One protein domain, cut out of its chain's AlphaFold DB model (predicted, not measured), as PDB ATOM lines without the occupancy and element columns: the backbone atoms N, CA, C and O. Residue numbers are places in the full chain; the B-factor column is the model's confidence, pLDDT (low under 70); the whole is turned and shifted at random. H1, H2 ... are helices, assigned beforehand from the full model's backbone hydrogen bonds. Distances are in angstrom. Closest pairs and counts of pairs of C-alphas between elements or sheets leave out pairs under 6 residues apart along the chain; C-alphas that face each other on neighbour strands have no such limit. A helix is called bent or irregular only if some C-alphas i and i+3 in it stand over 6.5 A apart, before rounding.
ATOM      1  N   ARG A 760      12.570  45.575  23.573       86.12
ATOM      2  CA  ARG A 760      13.755  46.448  23.724       86.12
ATOM      3  C   ARG A 760      14.724  45.960  24.799       86.12
ATOM      4  O   ARG A 760      15.938  45.999  24.614       86.12
ATOM      5  N   PHE A 761      14.197  45.468  25.919       88.44
ATOM      6  CA  PHE A 761      15.015  44.887  26.984       88.44
ATOM      7  C   PHE A 761      15.749  43.618  26.520       88.44
ATOM      8  O   PHE A 761      16.914  43.409  26.858       88.44
ATOM      9  N   SER A 762      15.088  42.791  25.707       88.00
ATOM     10  CA  SER A 762      15.685  41.581  25.129       88.00
ATOM     11  C   SER A 762      16.766  41.888  24.096       88.00
ATOM     12  O   SER A 762      17.769  41.179  24.045       88.00
ATOM     13  N   GLU A 763      16.599  42.955  23.311       86.19
ATOM     14  CA  GLU A 763      17.596  43.437  22.348       86.19
ATOM     15  C   GLU A 763      18.869  43.950  23.046       86.19
ATOM     16  O   GLU A 763      19.968  43.497  22.718       86.19
ATOM     17  N   GLU A 764      18.729  44.823  24.052       87.19
ATOM     18  CA  GLU A 764      19.856  45.400  24.809       87.19
ATOM     19  C   GLU A 764      20.660  44.323  25.559       87.19
ATOM     20  O   GLU A 764      21.887  44.249  25.447       87.19
ATOM     21  N   PHE A 765      19.977  43.431  26.290       85.38
ATOM     22  CA  PHE A 765      20.632  42.376  27.076       85.38
ATOM     23  C   PHE A 765      20.900  41.077  26.301       85.38
ATOM     24  O   PHE A 765      21.505  40.160  26.857       85.38
ATOM     25  N   LYS A 766      20.501  41.003  25.022       86.56
ATOM     26  CA  LYS A 766      20.670  39.845  24.117       86.56
ATOM     27  C   LYS A 766      20.107  38.534  24.678       86.56
ATOM     28  O   LYS A 766      20.668  37.462  24.471       86.56
ATOM     29  N   ILE A 767      18.995  38.632  25.396       87.62
ATOM     30  CA  ILE A 767      18.310  37.525  26.070       87.62
ATOM     31  C   ILE A 767      17.042  37.159  25.289       87.62
ATOM     32  O   ILE A 767      16.279  38.041  24.908       87.62
ATOM     33  N   ASN A 768      16.773  35.870  25.047       86.25
ATOM     34  CA  ASN A 768      15.480  35.460  24.484       86.25
ATOM     35  C   ASN A 768      14.358  35.872  25.453       86.25
ATOM     36  O   ASN A 768      14.356  35.444  26.606       86.25
ATOM     37  N   LYS A 769      13.371  36.652  24.990       85.75
ATOM     38  CA  LYS A 769      12.277  37.162  25.834       85.75
ATOM     39  C   LYS A 769      11.459  36.082  26.558       85.75
ATOM     40  O   LYS A 769      10.866  36.358  27.597       85.75
ATOM     41  N   GLN A 770      11.461  34.840  26.068       85.38
ATOM     42  CA  GLN A 770      10.857  33.694  26.764       85.38
ATOM     43  C   GLN A 770      11.543  33.369  28.107       85.38
ATOM     44  O   GLN A 770      10.951  32.697  28.946       85.38
ATOM     45  N   LEU A 771      12.766  33.861  28.332       87.88
ATOM     46  CA  LEU A 771      13.537  33.698  29.566       87.88
ATOM     47  C   LEU A 771      13.254  34.789  30.614       87.88
ATOM     48  O   LEU A 771      13.752  34.671  31.731       87.88
ATOM     49  N   LEU A 772      12.459  35.827  30.319       88.88
ATOM     50  CA  LEU A 772      12.168  36.898  31.289       88.88
ATOM     51  C   LEU A 772      11.432  36.403  32.556       88.88
ATOM     52  O   LEU A 772      11.831  36.809  33.649       88.88
ATOM     53  N   PRO A 773      10.470  35.457  32.486       88.25
ATOM     54  CA  PRO A 773       9.927  34.803  33.683       88.25
ATOM     55  C   PRO A 773      10.990  34.037  34.488       88.25
ATOM     56  O   PRO A 773      10.980  34.060  35.716       88.25
ATOM     57  N   VAL A 774      11.949  33.392  33.809       85.00
ATOM     58  CA  VAL A 774      13.068  32.688  34.464       85.00
ATOM     59  C   VAL A 774      13.988  33.692  35.165       85.00
ATOM     60  O   VAL A 774      14.383  33.466  36.307       85.00
ATOM     61  N   PHE A 775      14.274  34.832  34.524       86.94
ATOM     62  CA  PHE A 775      15.010  35.947  35.122       86.94
ATOM     63  C   PHE A 775      14.321  36.469  36.388       86.94
ATOM     64  O   PHE A 775      14.986  36.575  37.415       86.94
ATOM     65  N   ALA A 776      13.011  36.734  36.352       85.88
ATOM     66  CA  ALA A 776      12.257  37.242  37.500       85.88
ATOM     67  C   ALA A 776      12.310  36.287  38.706       85.88
ATOM     68  O   ALA A 776      12.684  36.681  39.813       85.88
ATOM     69  N   VAL A 777      12.033  35.001  38.478       80.25
ATOM     70  CA  VAL A 777      12.074  33.957  39.515       80.25
ATOM     71  C   VAL A 777      13.493  33.746  40.066       80.25
ATOM     72  O   VAL A 777      13.662  33.495  41.260       80.25
ATOM     73  N   MET A 778      14.531  33.889  39.235       77.44
ATOM     74  CA  MET A 778      15.931  33.794  39.673       77.44
ATOM     75  C   MET A 778      16.446  35.060  40.377       77.44
ATOM     76  O   MET A 778      17.246  34.951  41.304       77.44
ATOM     77  N   ALA A 779      15.969  36.248  40.002       77.25
ATOM     78  CA  ALA A 779      16.238  37.510  40.698       77.25
ATOM     79  C   ALA A 779      15.572  37.576  42.091       77.25
ATOM     80  O   ALA A 779      16.037  38.313  42.970       77.25
ATOM     81  N   GLY A 780      14.520  36.775  42.281       74.44
ATOM     82  CA  GLY A 780      13.757  36.608  43.510       74.44
ATOM     83  C   GLY A 780      12.461  37.415  43.478       74.44
ATOM     84  O   GLY A 780      12.499  38.627  43.702       74.44
ATOM     85  N   ASN A 781      11.335  36.739  43.232       72.88
ATOM     86  CA  ASN A 781       9.999  37.339  43.167       72.88
ATOM     87  C   ASN A 781       9.155  37.018  44.421       72.88
ATOM     88  O   ASN A 781       9.635  36.386  45.368       72.88
ATOM     89  N   ASP A 782       7.896  37.464  44.451       64.62
ATOM     90  CA  ASP A 782       7.006  37.299  45.611       64.62
ATOM     91  C   ASP A 782       6.668  35.828  45.942       64.62
ATOM     92  O   ASP A 782       6.333  35.530  47.092       64.62
ATOM     93  N   ASN A 783       6.798  34.907  44.976       62.16
ATOM     94  CA  ASN A 783       6.592  33.464  45.149       62.16
ATOM     95  C   ASN A 783       7.882  32.684  45.460       62.16
ATOM     96  O   ASN A 783       7.836  31.671  46.164       62.16
ATOM     97  N   VAL A 784       9.034  33.120  44.937       68.12
ATOM     98  CA  VAL A 784      10.297  32.369  45.002       68.12
ATOM     99  C   VAL A 784      11.465  33.290  45.359       68.12
ATOM    100  O   VAL A 784      11.904  34.107  44.560       68.12
ATOM    101  N   ASN A 785      12.037  33.106  46.551       66.81
ATOM    102  CA  ASN A 785      13.211  33.848  47.020       66.81
ATOM    103  C   ASN A 785      14.483  32.986  46.914       66.81
ATOM    104  O   ASN A 785      14.814  32.242  47.842       66.81
ATOM    105  N   LEU A 786      15.192  33.073  45.784       67.12
ATOM    106  CA  LEU A 786      16.484  32.410  45.591       67.12
ATOM    107  C   LEU A 786      17.634  33.331  46.016       67.12
ATOM    108  O   LEU A 786      17.882  34.372  45.413       67.12
ATOM    109  N   HIS A 787      18.403  32.917  47.025       67.06
ATOM    110  CA  HIS A 787      19.672  33.565  47.360       67.06
ATOM    111  C   HIS A 787      20.761  33.136  46.370       67.06
ATOM    112  O   HIS A 787      21.597  32.280  46.671       67.06
ATOM    113  N   ILE A 788      20.718  33.719  45.170       69.38
ATOM    114  CA  ILE A 788      21.752  33.537  44.153       69.38
ATOM    115  C   ILE A 788      23.028  34.272  44.568       69.38
ATOM    116  O   ILE A 788      23.018  35.457  44.903       69.38
ATOM    117  N   TRP A 789      24.138  33.546  44.511       65.44
ATOM    118  CA  TRP A 789      25.496  34.044  44.657       65.44
ATOM    119  C   TRP A 789      26.346  33.566  43.477       65.44
ATOM    120  O   TRP A 789      25.952  32.688  42.707       65.44
ATOM    121  N   TRP A 790      27.513  34.175  43.330       67.38
ATOM    122  CA  TRP A 790      28.426  33.950  42.226       67.38
ATOM    123  C   TRP A 790      29.853  34.068  42.752       67.38
ATOM    124  O   TRP A 790      30.200  35.105  43.320       67.38
ATOM    125  N   GLY A 791      30.675  33.040  42.545       59.50
ATOM    126  CA  GLY A 791      32.099  33.120  42.857       59.50
ATOM    127  C   GLY A 791      32.816  34.178  42.016       59.50
ATOM    128  O   GLY A 791      32.390  34.511  40.902       59.50
ATOM    129  N   ASP A 792      33.939  34.686  42.527       56.50
ATOM    130  CA  ASP A 792      34.751  35.701  41.838       56.50
ATOM    131  C   ASP A 792      35.250  35.220  40.460       56.50
ATOM    132  O   ASP A 792      35.413  36.027  39.552       56.50
ATOM    133  N   ASN A 793      35.390  33.899  40.283       55.53
ATOM    134  CA  ASN A 793      35.816  33.231  39.046       55.53
ATOM    135  C   ASN A 793      34.794  32.189  38.524       55.53
ATOM    136  O   ASN A 793      35.194  31.192  37.930       55.53
ATOM    137  N   GLU A 794      33.488  32.362  38.772       60.53
ATOM    138  CA  GLU A 794      32.454  31.421  38.294       60.53
ATOM    139  C   GLU A 794      31.544  32.008  37.201       60.53
ATOM    140  O   GLU A 794      30.995  33.105  37.343       60.53
ATOM    141  N   ASP A 795      31.323  31.230  36.136       65.25
ATOM    142  CA  ASP A 795      30.440  31.578  35.008       65.25
ATOM    143  C   ASP A 795      28.963  31.202  35.232       65.25
ATOM    144  O   ASP A 795      28.081  31.710  34.540       65.25
ATOM    145  N   LYS A 796      28.662  30.343  36.216       69.44
ATOM    146  CA  LYS A 796      27.312  29.830  36.517       69.44
ATOM    147  C   LYS A 796      26.853  30.293  37.912       69.44
ATOM    148  O   LYS A 796      27.690  30.318  38.812       69.44
ATOM    149  N   PRO A 797      25.569  30.639  38.126       74.69
ATOM    150  CA  PRO A 797      25.088  31.005  39.457       74.69
ATOM    151  C   PRO A 797      25.082  29.804  40.411       74.69
ATOM    152  O   PRO A 797      24.809  28.679  39.994       74.69
ATOM    153  N   GLN A 798      25.290  30.054  41.705       69.88
ATOM    154  CA  GLN A 798      25.029  29.103  42.791       69.88
ATOM    155  C   GLN A 798      23.914  29.621  43.704       69.88
ATOM    156  O   GLN A 798      23.724  30.826  43.838       69.88
ATOM    157  N   ILE A 799      23.199  28.724  44.387       68.19
ATOM    158  CA  ILE A 799      22.181  29.093  45.383       68.19
ATOM    159  C   ILE A 799      22.721  28.785  46.780       68.19
ATOM    160  O   ILE A 799      22.957  27.628  47.135       68.19
ATOM    161  N   VAL A 800      22.940  29.833  47.579       63.59
ATOM    162  CA  VAL A 800      23.613  29.736  48.881       63.59
ATOM    163  C   VAL A 800      22.623  29.742  50.040       63.59
ATOM    164  O   VAL A 800      21.827  30.655  50.227       63.59
ATOM    165  N   ASN A 801      22.717  28.725  50.896       53.19
ATOM    166  CA  ASN A 801      21.770  28.500  51.992       53.19
ATOM    167  C   ASN A 801      22.078  29.325  53.267       53.19
ATOM    168  O   ASN A 801      21.693  28.934  54.369       53.19
ATOM    169  N   ARG A 802      22.835  30.427  53.144       49.09
ATOM    170  CA  ARG A 802      23.204  31.332  54.249       49.09
ATOM    171  C   ARG A 802      22.453  32.652  54.118       49.09
ATOM    172  O   ARG A 802      22.466  33.261  53.055       49.09
ATOM    173  N   GLN A 803      21.923  33.153  55.234       47.12
ATOM    174  CA  GLN A 803      21.589  34.571  55.370       47.12
ATOM    175  C   GLN A 803      22.890  35.386  55.367       47.12
ATOM    176  O   GLN A 803      23.495  35.627  56.412       47.12
ATOM    177  N   VAL A 804      23.358  35.774  54.181       45.16
ATOM    178  CA  VAL A 804      24.453  36.736  54.057       45.16
ATOM    179  C   VAL A 804      23.937  38.076  54.587       45.16
ATOM    180  O   VAL A 804      22.888  38.551  54.149       45.16
ATOM    181  N   LYS A 805      24.637  38.677  55.562       42.09
ATOM    182  CA  LYS A 805      24.312  40.037  56.029       42.09
ATOM    183  C   LYS A 805      24.305  40.975  54.824       42.09
ATOM    184  O   LYS A 805      25.245  40.910  54.040       42.09
ATOM    185  N   GLN A 806      23.261  41.803  54.722       45.62
ATOM    186  CA  GLN A 806      22.971  42.731  53.618       45.62
ATOM    187  C   GLN A 806      24.229  43.186  52.862       45.62
ATOM    188  O   GLN A 806      24.950  44.074  53.316       45.62
ATOM    189  N   VAL A 807      24.482  42.550  51.719       39.50
ATOM    190  CA  VAL A 807      25.503  42.991  50.766       39.50
ATOM    191  C   VAL A 807      24.960  44.213  50.022       39.50
ATOM    192  O   VAL A 807      23.743  44.395  49.918       39.50
ATOM    193  N   ALA A 808      25.871  45.062  49.550       48.50
ATOM    194  CA  ALA A 808      25.558  46.207  48.708       48.50
ATOM    195  C   ALA A 808      24.821  45.807  47.411       48.50
ATOM    196  O   ALA A 808      24.703  44.627  47.094       48.50
ATOM    197  N   ASP A 809      24.331  46.834  46.710       56.09
ATOM    198  CA  ASP A 809      23.788  46.852  45.345       56.09
ATOM    199  C   ASP A 809      23.553  45.494  44.636       56.09
ATOM    200  O   ASP A 809      24.481  44.755  44.312       56.09
ATOM    201  N   ARG A 810      22.286  45.200  44.303       69.31
ATOM    202  CA  ARG A 810      21.905  43.993  43.543       69.31
ATOM    203  C   ARG A 810      22.157  44.109  42.031       69.31
ATOM    204  O   ARG A 810      22.111  43.087  41.344       69.31
ATOM    205  N   PHE A 811      22.438  45.302  41.504       73.94
ATOM    206  CA  PHE A 811      22.602  45.549  40.068       73.94
ATOM    207  C   PHE A 811      23.711  44.701  39.402       73.94
ATOM    208  O   PHE A 811      23.443  44.124  38.344       73.94
ATOM    209  N   PRO A 812      24.905  44.482  40.001       77.88
ATOM    210  CA  PRO A 812      25.915  43.580  39.440       77.88
ATOM    211  C   PRO A 812      25.446  42.121  39.375       77.88
ATOM    212  O   PRO A 812      25.748  41.421  38.408       77.88
ATOM    213  N   THR A 813      24.667  41.662  40.362       76.44
ATOM    214  CA  THR A 813      24.088  40.308  40.382       76.44
ATOM    215  C   THR A 813      23.059  40.135  39.270       76.44
ATOM    216  O   THR A 813      23.109  39.141  38.548       76.44
ATOM    217  N   PHE A 814      22.180  41.121  39.060       84.00
ATOM    218  CA  PHE A 814      21.240  41.113  37.933       84.00
ATOM    219  C   PHE A 814      21.969  41.159  36.582       84.00
ATOM    220  O   PHE A 814      21.622  40.399  35.680       84.00
ATOM    221  N   LYS A 815      23.040  41.954  36.448       82.06
ATOM    222  CA  LYS A 815      23.856  42.014  35.222       82.06
ATOM    223  C   LYS A 815      24.585  40.693  34.926       82.06
ATOM    224  O   LYS A 815      24.662  40.299  33.762       82.06
ATOM    225  N   ARG A 816      25.066  39.967  35.949       83.44
ATOM    226  CA  ARG A 816      25.594  38.590  35.795       83.44
ATOM    227  C   ARG A 816      24.488  37.597  35.420       83.44
ATOM    228  O   ARG A 816      24.708  36.780  34.531       83.44
ATOM    229  N   LEU A 817      23.300  37.708  36.020       84.75
ATOM    230  CA  LEU A 817      22.152  36.843  35.722       84.75
ATOM    231  C   LEU A 817      21.642  37.001  34.284       84.75
ATOM    232  O   LEU A 817      21.439  35.995  33.609       84.75
ATOM    233  N   LEU A 818      21.516  38.234  33.790       87.31
ATOM    234  CA  LEU A 818      21.149  38.513  32.398       87.31
ATOM    235  C   LEU A 818      22.213  37.989  31.424       87.31
ATOM    236  O   LEU A 818      21.866  37.292  30.476       87.31
ATOM    237  N   LYS A 819      23.508  38.223  31.700       86.00
ATOM    238  CA  LYS A 819      24.611  37.676  30.886       86.00
ATOM    239  C   LYS A 819      24.603  36.140  30.842       86.00
ATOM    240  O   LYS A 819      24.952  35.568  29.815       86.00
ATOM    241  N   TRP A 820      24.235  35.479  31.941       86.38
ATOM    242  CA  TRP A 820      24.128  34.020  31.995       86.38
ATOM    243  C   TRP A 820      22.893  33.498  31.252       86.38
ATOM    244  O   TRP A 820      23.009  32.531  30.513       86.38
ATOM    245  N   LEU A 821      21.731  34.143  31.377       86.44
ATOM    246  CA  LEU A 821      20.538  33.741  30.622       86.44
ATOM    247  C   LEU A 821      20.684  33.991  29.112       86.44
ATOM    248  O   LEU A 821      20.181  33.205  28.318       86.44
ATOM    249  N   ALA A 822      21.438  35.018  28.711       87.31
ATOM    250  CA  ALA A 822      21.797  35.297  27.320       87.31
ATOM    251  C   ALA A 822      22.730  34.247  26.665       87.31
ATOM    252  O   ALA A 822      23.099  34.412  25.504       87.31
ATOM    253  N   SER A 823      23.131  33.175  27.367       86.88
ATOM    254  CA  SER A 823      23.838  32.036  26.755       86.88
ATOM    255  C   SER A 823      22.920  30.894  26.294       86.88
ATOM    256  O   SER A 823      23.406  29.972  25.640       86.88
ATOM    257  N   PHE A 824      21.615  30.957  26.588       85.88
ATOM    258  CA  PHE A 824      20.616  29.973  26.155       85.88
ATOM    259  C   PHE A 824      19.753  30.526  25.019       85.88
ATOM    260  O   PHE A 824      19.297  31.670  25.077       85.88
ATOM    261  N   ASN A 825      19.485  29.703  24.005       78.56
ATOM    262  CA  ASN A 825      18.628  30.082  22.883       78.56
ATOM    263  C   ASN A 825      17.172  29.683  23.139       78.56
ATOM    264  O   ASN A 825      16.265  30.442  22.794       78.56
ATOM    265  N   GLU A 826      16.933  28.537  23.779       80.06
ATOM    266  CA  GLU A 826      15.589  28.066  24.121       80.06
ATOM    267  C   GLU A 826      15.298  28.107  25.626       80.06
ATOM    268  O   GLU A 826      16.150  27.825  26.472       80.06
ATOM    269  N   LEU A 827      14.023  28.342  25.962       78.12
ATOM    270  CA  LEU A 827      13.507  28.218  27.329       78.12
ATOM    271  C   LEU A 827      13.832  26.850  27.950       78.12
ATOM    272  O   LEU A 827      14.111  26.766  29.145       78.12
ATOM    273  N   ARG A 828      13.841  25.779  27.148       76.62
ATOM    274  CA  ARG A 828      14.111  24.427  27.641       76.62
ATOM    275  C   ARG A 828      15.568  24.219  28.062       76.62
ATOM    276  O   ARG A 828      15.793  23.640  29.114       76.62
ATOM    277  N   GLU A 829      16.538  24.748  27.319       80.19
ATOM    278  CA  GLU A 829      17.969  24.643  27.662       80.19
ATOM    279  C   GLU A 829      18.277  25.319  29.010       80.19
ATOM    280  O   GLU A 829      19.001  24.773  29.853       80.19
ATOM    281  N   ALA A 830      17.675  26.491  29.240       79.56
ATOM    282  CA  ALA A 830      17.760  27.200  30.512       79.56
ATOM    283  C   ALA A 830      17.066  26.412  31.641       79.56
ATOM    284  O   ALA A 830      17.641  26.235  32.719       79.56
ATOM    285  N   LEU A 831      15.859  25.888  31.395       74.19
ATOM    286  CA  LEU A 831      15.099  25.120  32.388       74.19
ATOM    287  C   LEU A 831      15.686  23.746  32.712       74.19
ATOM    288  O   LEU A 831      15.536  23.316  33.847       74.19
ATOM    289  N   ASP A 832      16.397  23.086  31.801       74.38
ATOM    290  CA  ASP A 832      17.149  21.862  32.109       74.38
ATOM    291  C   ASP A 832      18.451  22.196  32.879       74.38
ATOM    292  O   ASP A 832      18.935  21.407  33.699       74.38
ATOM    293  N   SER A 833      18.986  23.411  32.707       74.31
ATOM    294  CA  SER A 833      20.179  23.896  33.417       74.31
ATOM    295  C   SER A 833      19.922  24.318  34.871       74.31
ATOM    296  O   SER A 833      20.819  24.171  35.709       74.31
ATOM    297  N   VAL A 834      18.728  24.819  35.205       69.81
ATOM    298  CA  VAL A 834      18.388  25.337  36.549       69.81
ATOM    299  C   VAL A 834      18.261  24.249  37.644       69.81
ATOM    300  O   VAL A 834      18.819  24.457  38.724       69.81
ATOM    301  N   PRO A 835      17.642  23.068  37.431       61.56
ATOM    302  CA  PRO A 835      17.564  21.983  38.416       61.56
ATOM    303  C   PRO A 835      18.919  21.496  38.937       61.56
ATOM    304  O   PRO A 835      19.012  21.052  40.077       61.56
ATOM    305  N   SER A 836      19.998  21.638  38.160       61.97
ATOM    306  CA  SER A 836      21.359  21.335  38.637       61.97
ATOM    307  C   SER A 836      21.862  22.274  39.752       61.97
ATOM    308  O   SER A 836      22.873  21.983  40.386       61.97
ATOM    309  N   LEU A 837      21.149  23.376  40.013       60.94
ATOM    310  CA  LEU A 837      21.410  24.354  41.074       60.94
ATOM    311  C   LEU A 837      20.412  24.248  42.242       60.94
ATOM    312  O   LEU A 837      20.591  24.904  43.269       60.94
ATOM    313  N   ILE A 838      19.343  23.456  42.092       60.62
ATOM    314  CA  ILE A 838      18.138  23.511  42.928       60.62
ATOM    315  C   ILE A 838      17.785  22.123  43.483       60.62
ATOM    316  O   ILE A 838      17.739  21.123  42.772       60.62
ATOM    317  N   LYS A 839      17.473  22.037  44.783       59.06
ATOM    318  CA  LYS A 839      16.989  20.782  45.388       59.06
ATOM    319  C   LYS A 839      15.562  20.484  44.919       59.06
ATOM    320  O   LYS A 839      14.706  21.354  45.015       59.06
ATOM    321  N   ARG A 840      15.291  19.230  44.521       52.00
ATOM    322  CA  ARG A 840      14.001  18.733  43.977       52.00
ATOM    323  C   ARG A 840      12.713  19.454  44.445       52.00
ATOM    324  O   ARG A 840      12.006  19.923  43.562       52.00
ATOM    325  N   PRO A 841      12.395  19.610  45.752       51.84
ATOM    326  CA  PRO A 841      11.143  20.255  46.192       51.84
ATOM    327  C   PRO A 841      10.981  21.740  45.808       51.84
ATOM    328  O   PRO A 841       9.897  22.290  45.964       51.84
ATOM    329  N   MET A 842      12.028  22.405  45.317       57.75
ATOM    330  CA  MET A 842      11.957  23.775  44.791       57.75
ATOM    331  C   MET A 842      11.711  23.825  43.271       57.75
ATOM    332  O   MET A 842      11.467  24.906  42.744       57.75
ATOM    333  N   SER A 843      11.738  22.688  42.561       61.81
ATOM    334  CA  SER A 843      11.428  22.634  41.123       61.81
ATOM    335  C   SER A 843       9.971  23.023  40.852       61.81
ATOM    336  O   SER A 843       9.701  23.815  39.956       61.81
ATOM    337  N   ASP A 844       9.042  22.543  41.681       64.94
ATOM    338  CA  ASP A 844       7.612  22.858  41.561       64.94
ATOM    339  C   ASP A 844       7.318  24.335  41.872       64.94
ATOM    340  O   ASP A 844       6.366  24.909  41.345       64.94
ATOM    341  N   ALA A 845       8.131  24.955  42.735       65.44
ATOM    342  CA  ALA A 845       8.050  26.381  43.042       65.44
ATOM    343  C   ALA A 845       8.585  27.235  41.882       65.44
ATOM    344  O   ALA A 845       7.966  28.238  41.537       65.44
ATOM    345  N   LEU A 846       9.683  26.804  41.243       69.06
ATOM    346  CA  LEU A 846      10.227  27.438  40.040       69.06
ATOM    347  C   LEU A 846       9.184  27.468  38.911       69.06
ATOM    348  O   LEU A 846       8.913  28.536  38.370       69.06
ATOM    349  N   SER A 847       8.557  26.324  38.604       72.81
ATOM    350  CA  SER A 847       7.511  26.239  37.573       72.81
ATOM    351  C   SER A 847       6.342  27.179  37.872       72.81
ATOM    352  O   SER A 847       5.964  27.972  37.016       72.81
ATOM    353  N   LYS A 848       5.837  27.180  39.113       70.50
ATOM    354  CA  LYS A 848       4.713  28.037  39.534       70.50
ATOM    355  C   LYS A 848       5.031  29.534  39.526       70.50
ATOM    356  O   LYS A 848       4.131  30.330  39.284       70.50
ATOM    357  N   GLY A 849       6.282  29.922  39.782       74.56
ATOM    358  CA  GLY A 849       6.735  31.311  39.632       74.56
ATOM    359  C   GLY A 849       6.907  31.734  38.168       74.56
ATOM    360  O   GLY A 849       6.818  32.911  37.852       74.56
ATOM    361  N   ILE A 850       7.130  30.785  37.255       78.81
ATOM    362  CA  ILE A 850       7.184  31.046  35.809       78.81
ATOM    363  C   ILE A 850       5.768  31.124  35.219       78.81
ATOM    364  O   ILE A 850       5.502  31.995  34.392       78.81
ATOM    365  N   GLU A 851       4.856  30.257  35.670       77.50
ATOM    366  CA  GLU A 851       3.419  30.282  35.346       77.50
ATOM    367  C   GLU A 851       2.763  31.628  35.711       77.50
ATOM    368  O   GLU A 851       1.879  32.088  34.997       77.50
ATOM    369  N   GLU A 852       3.232  32.304  36.768       77.50
ATOM    370  CA  GLU A 852       2.760  33.631  37.203       77.50
ATOM    371  C   GLU A 852       2.836  34.698  36.094       77.50
ATOM    372  O   GLU A 852       1.921  35.513  35.960       77.50
ATOM    373  N   TYR A 853       3.863  34.644  35.242       84.25
ATOM    374  CA  TYR A 853       4.052  35.574  34.122       84.25
ATOM    375  C   TYR A 853       3.470  35.065  32.788       84.25
ATOM    376  O   TYR A 853       3.494  35.781  31.782       84.25
TER     377      TYR A 853
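AT A GLANCE: This is residues 760 to 853 of the 1256 residues of an uncharacterized protein of Coregonus sp. 'balchen' (UniProt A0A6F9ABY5). Short helices gather loosely crossed round one of their number: H2 sits in the middle, with H3, H4 and H5 set round it at slanting angles, and the short H1 lies at one end of the body. At the other end a long link, residues 780 to 810, loops out of the helical part and comes back to H3. The printed part has 94 residues with five named helices, in the order H1, H2, H3, H4, H5, and no named strand; the class is all helix. It is compact, with a radius of gyration of the C-alphas of 12.9 A, and spans 34 by 29 by 23 A.

IN THESE COORDINATES: H1, residues 760 to 765, begins with C-alpha 760 at (13.755, 46.448, 23.724) and is 8.7 A long. H2, residues 769 to 779, is 15.4 A long and irregular, with C-alphas 770 and 773 7.1 A apart. The long stretch 780 to 810 has no named element, but residues 788 to 789 pair with residues 798 to 799, antiparallel. H3, residues 811 to 821, is 15.3 A long and begins with C-alpha 811 at (22.602, 45.549, 40.068). H4, residues 827 to 833, is 10.0 A long. H5, residues 840 to 851, the longest at 17.9 A, ends with C-alpha 851 at (3.419, 30.282, 35.346). H5 is neither bent nor irregular, but only just: C-alphas 841 and 844 are 6.4 A apart.

HOW THE PARTS SIT: H2 is the hub. H3 touches it at a steep tilt of 44 degrees, opposite ways, a helical hairpin whose closest C-alphas, of Ala 779 and Phe 814, are 6.8 A apart. H5 touches H2 with residues 846 to 850 alone, at a steep tilt of 52 degrees, opposite ways; the closest C-alphas, of Pro 773 and Ile 850, are 5.1 A apart. H4 and H2 only just touch, with 3 pairs of C-alphas within 8 A, the closest those of Leu 771 and Leu 827, 5.9 A apart. H1 is close to H2 but not clearly touching, the closest C-alphas being those of Ser 762 and Lys 769, 5.6 A apart. H3 and H5 are apart, and so are H4 and H5. Every O i to N i+4 pair is within hydrogen-bond range in H1, H3 and H4; in H2 5 of 7 are, in H5 6 of 8.

THE WHOLE: The two C-alphas farthest apart are those of Arg 760 and Arg 802, 35.3 A. The printed part has no cut. The link from H2 to H3 is long, with 31 residues. The mean pLDDT of the printed part is 72.3; residues 782 to 796, 798 to 810 and 834 to 846 are under 70.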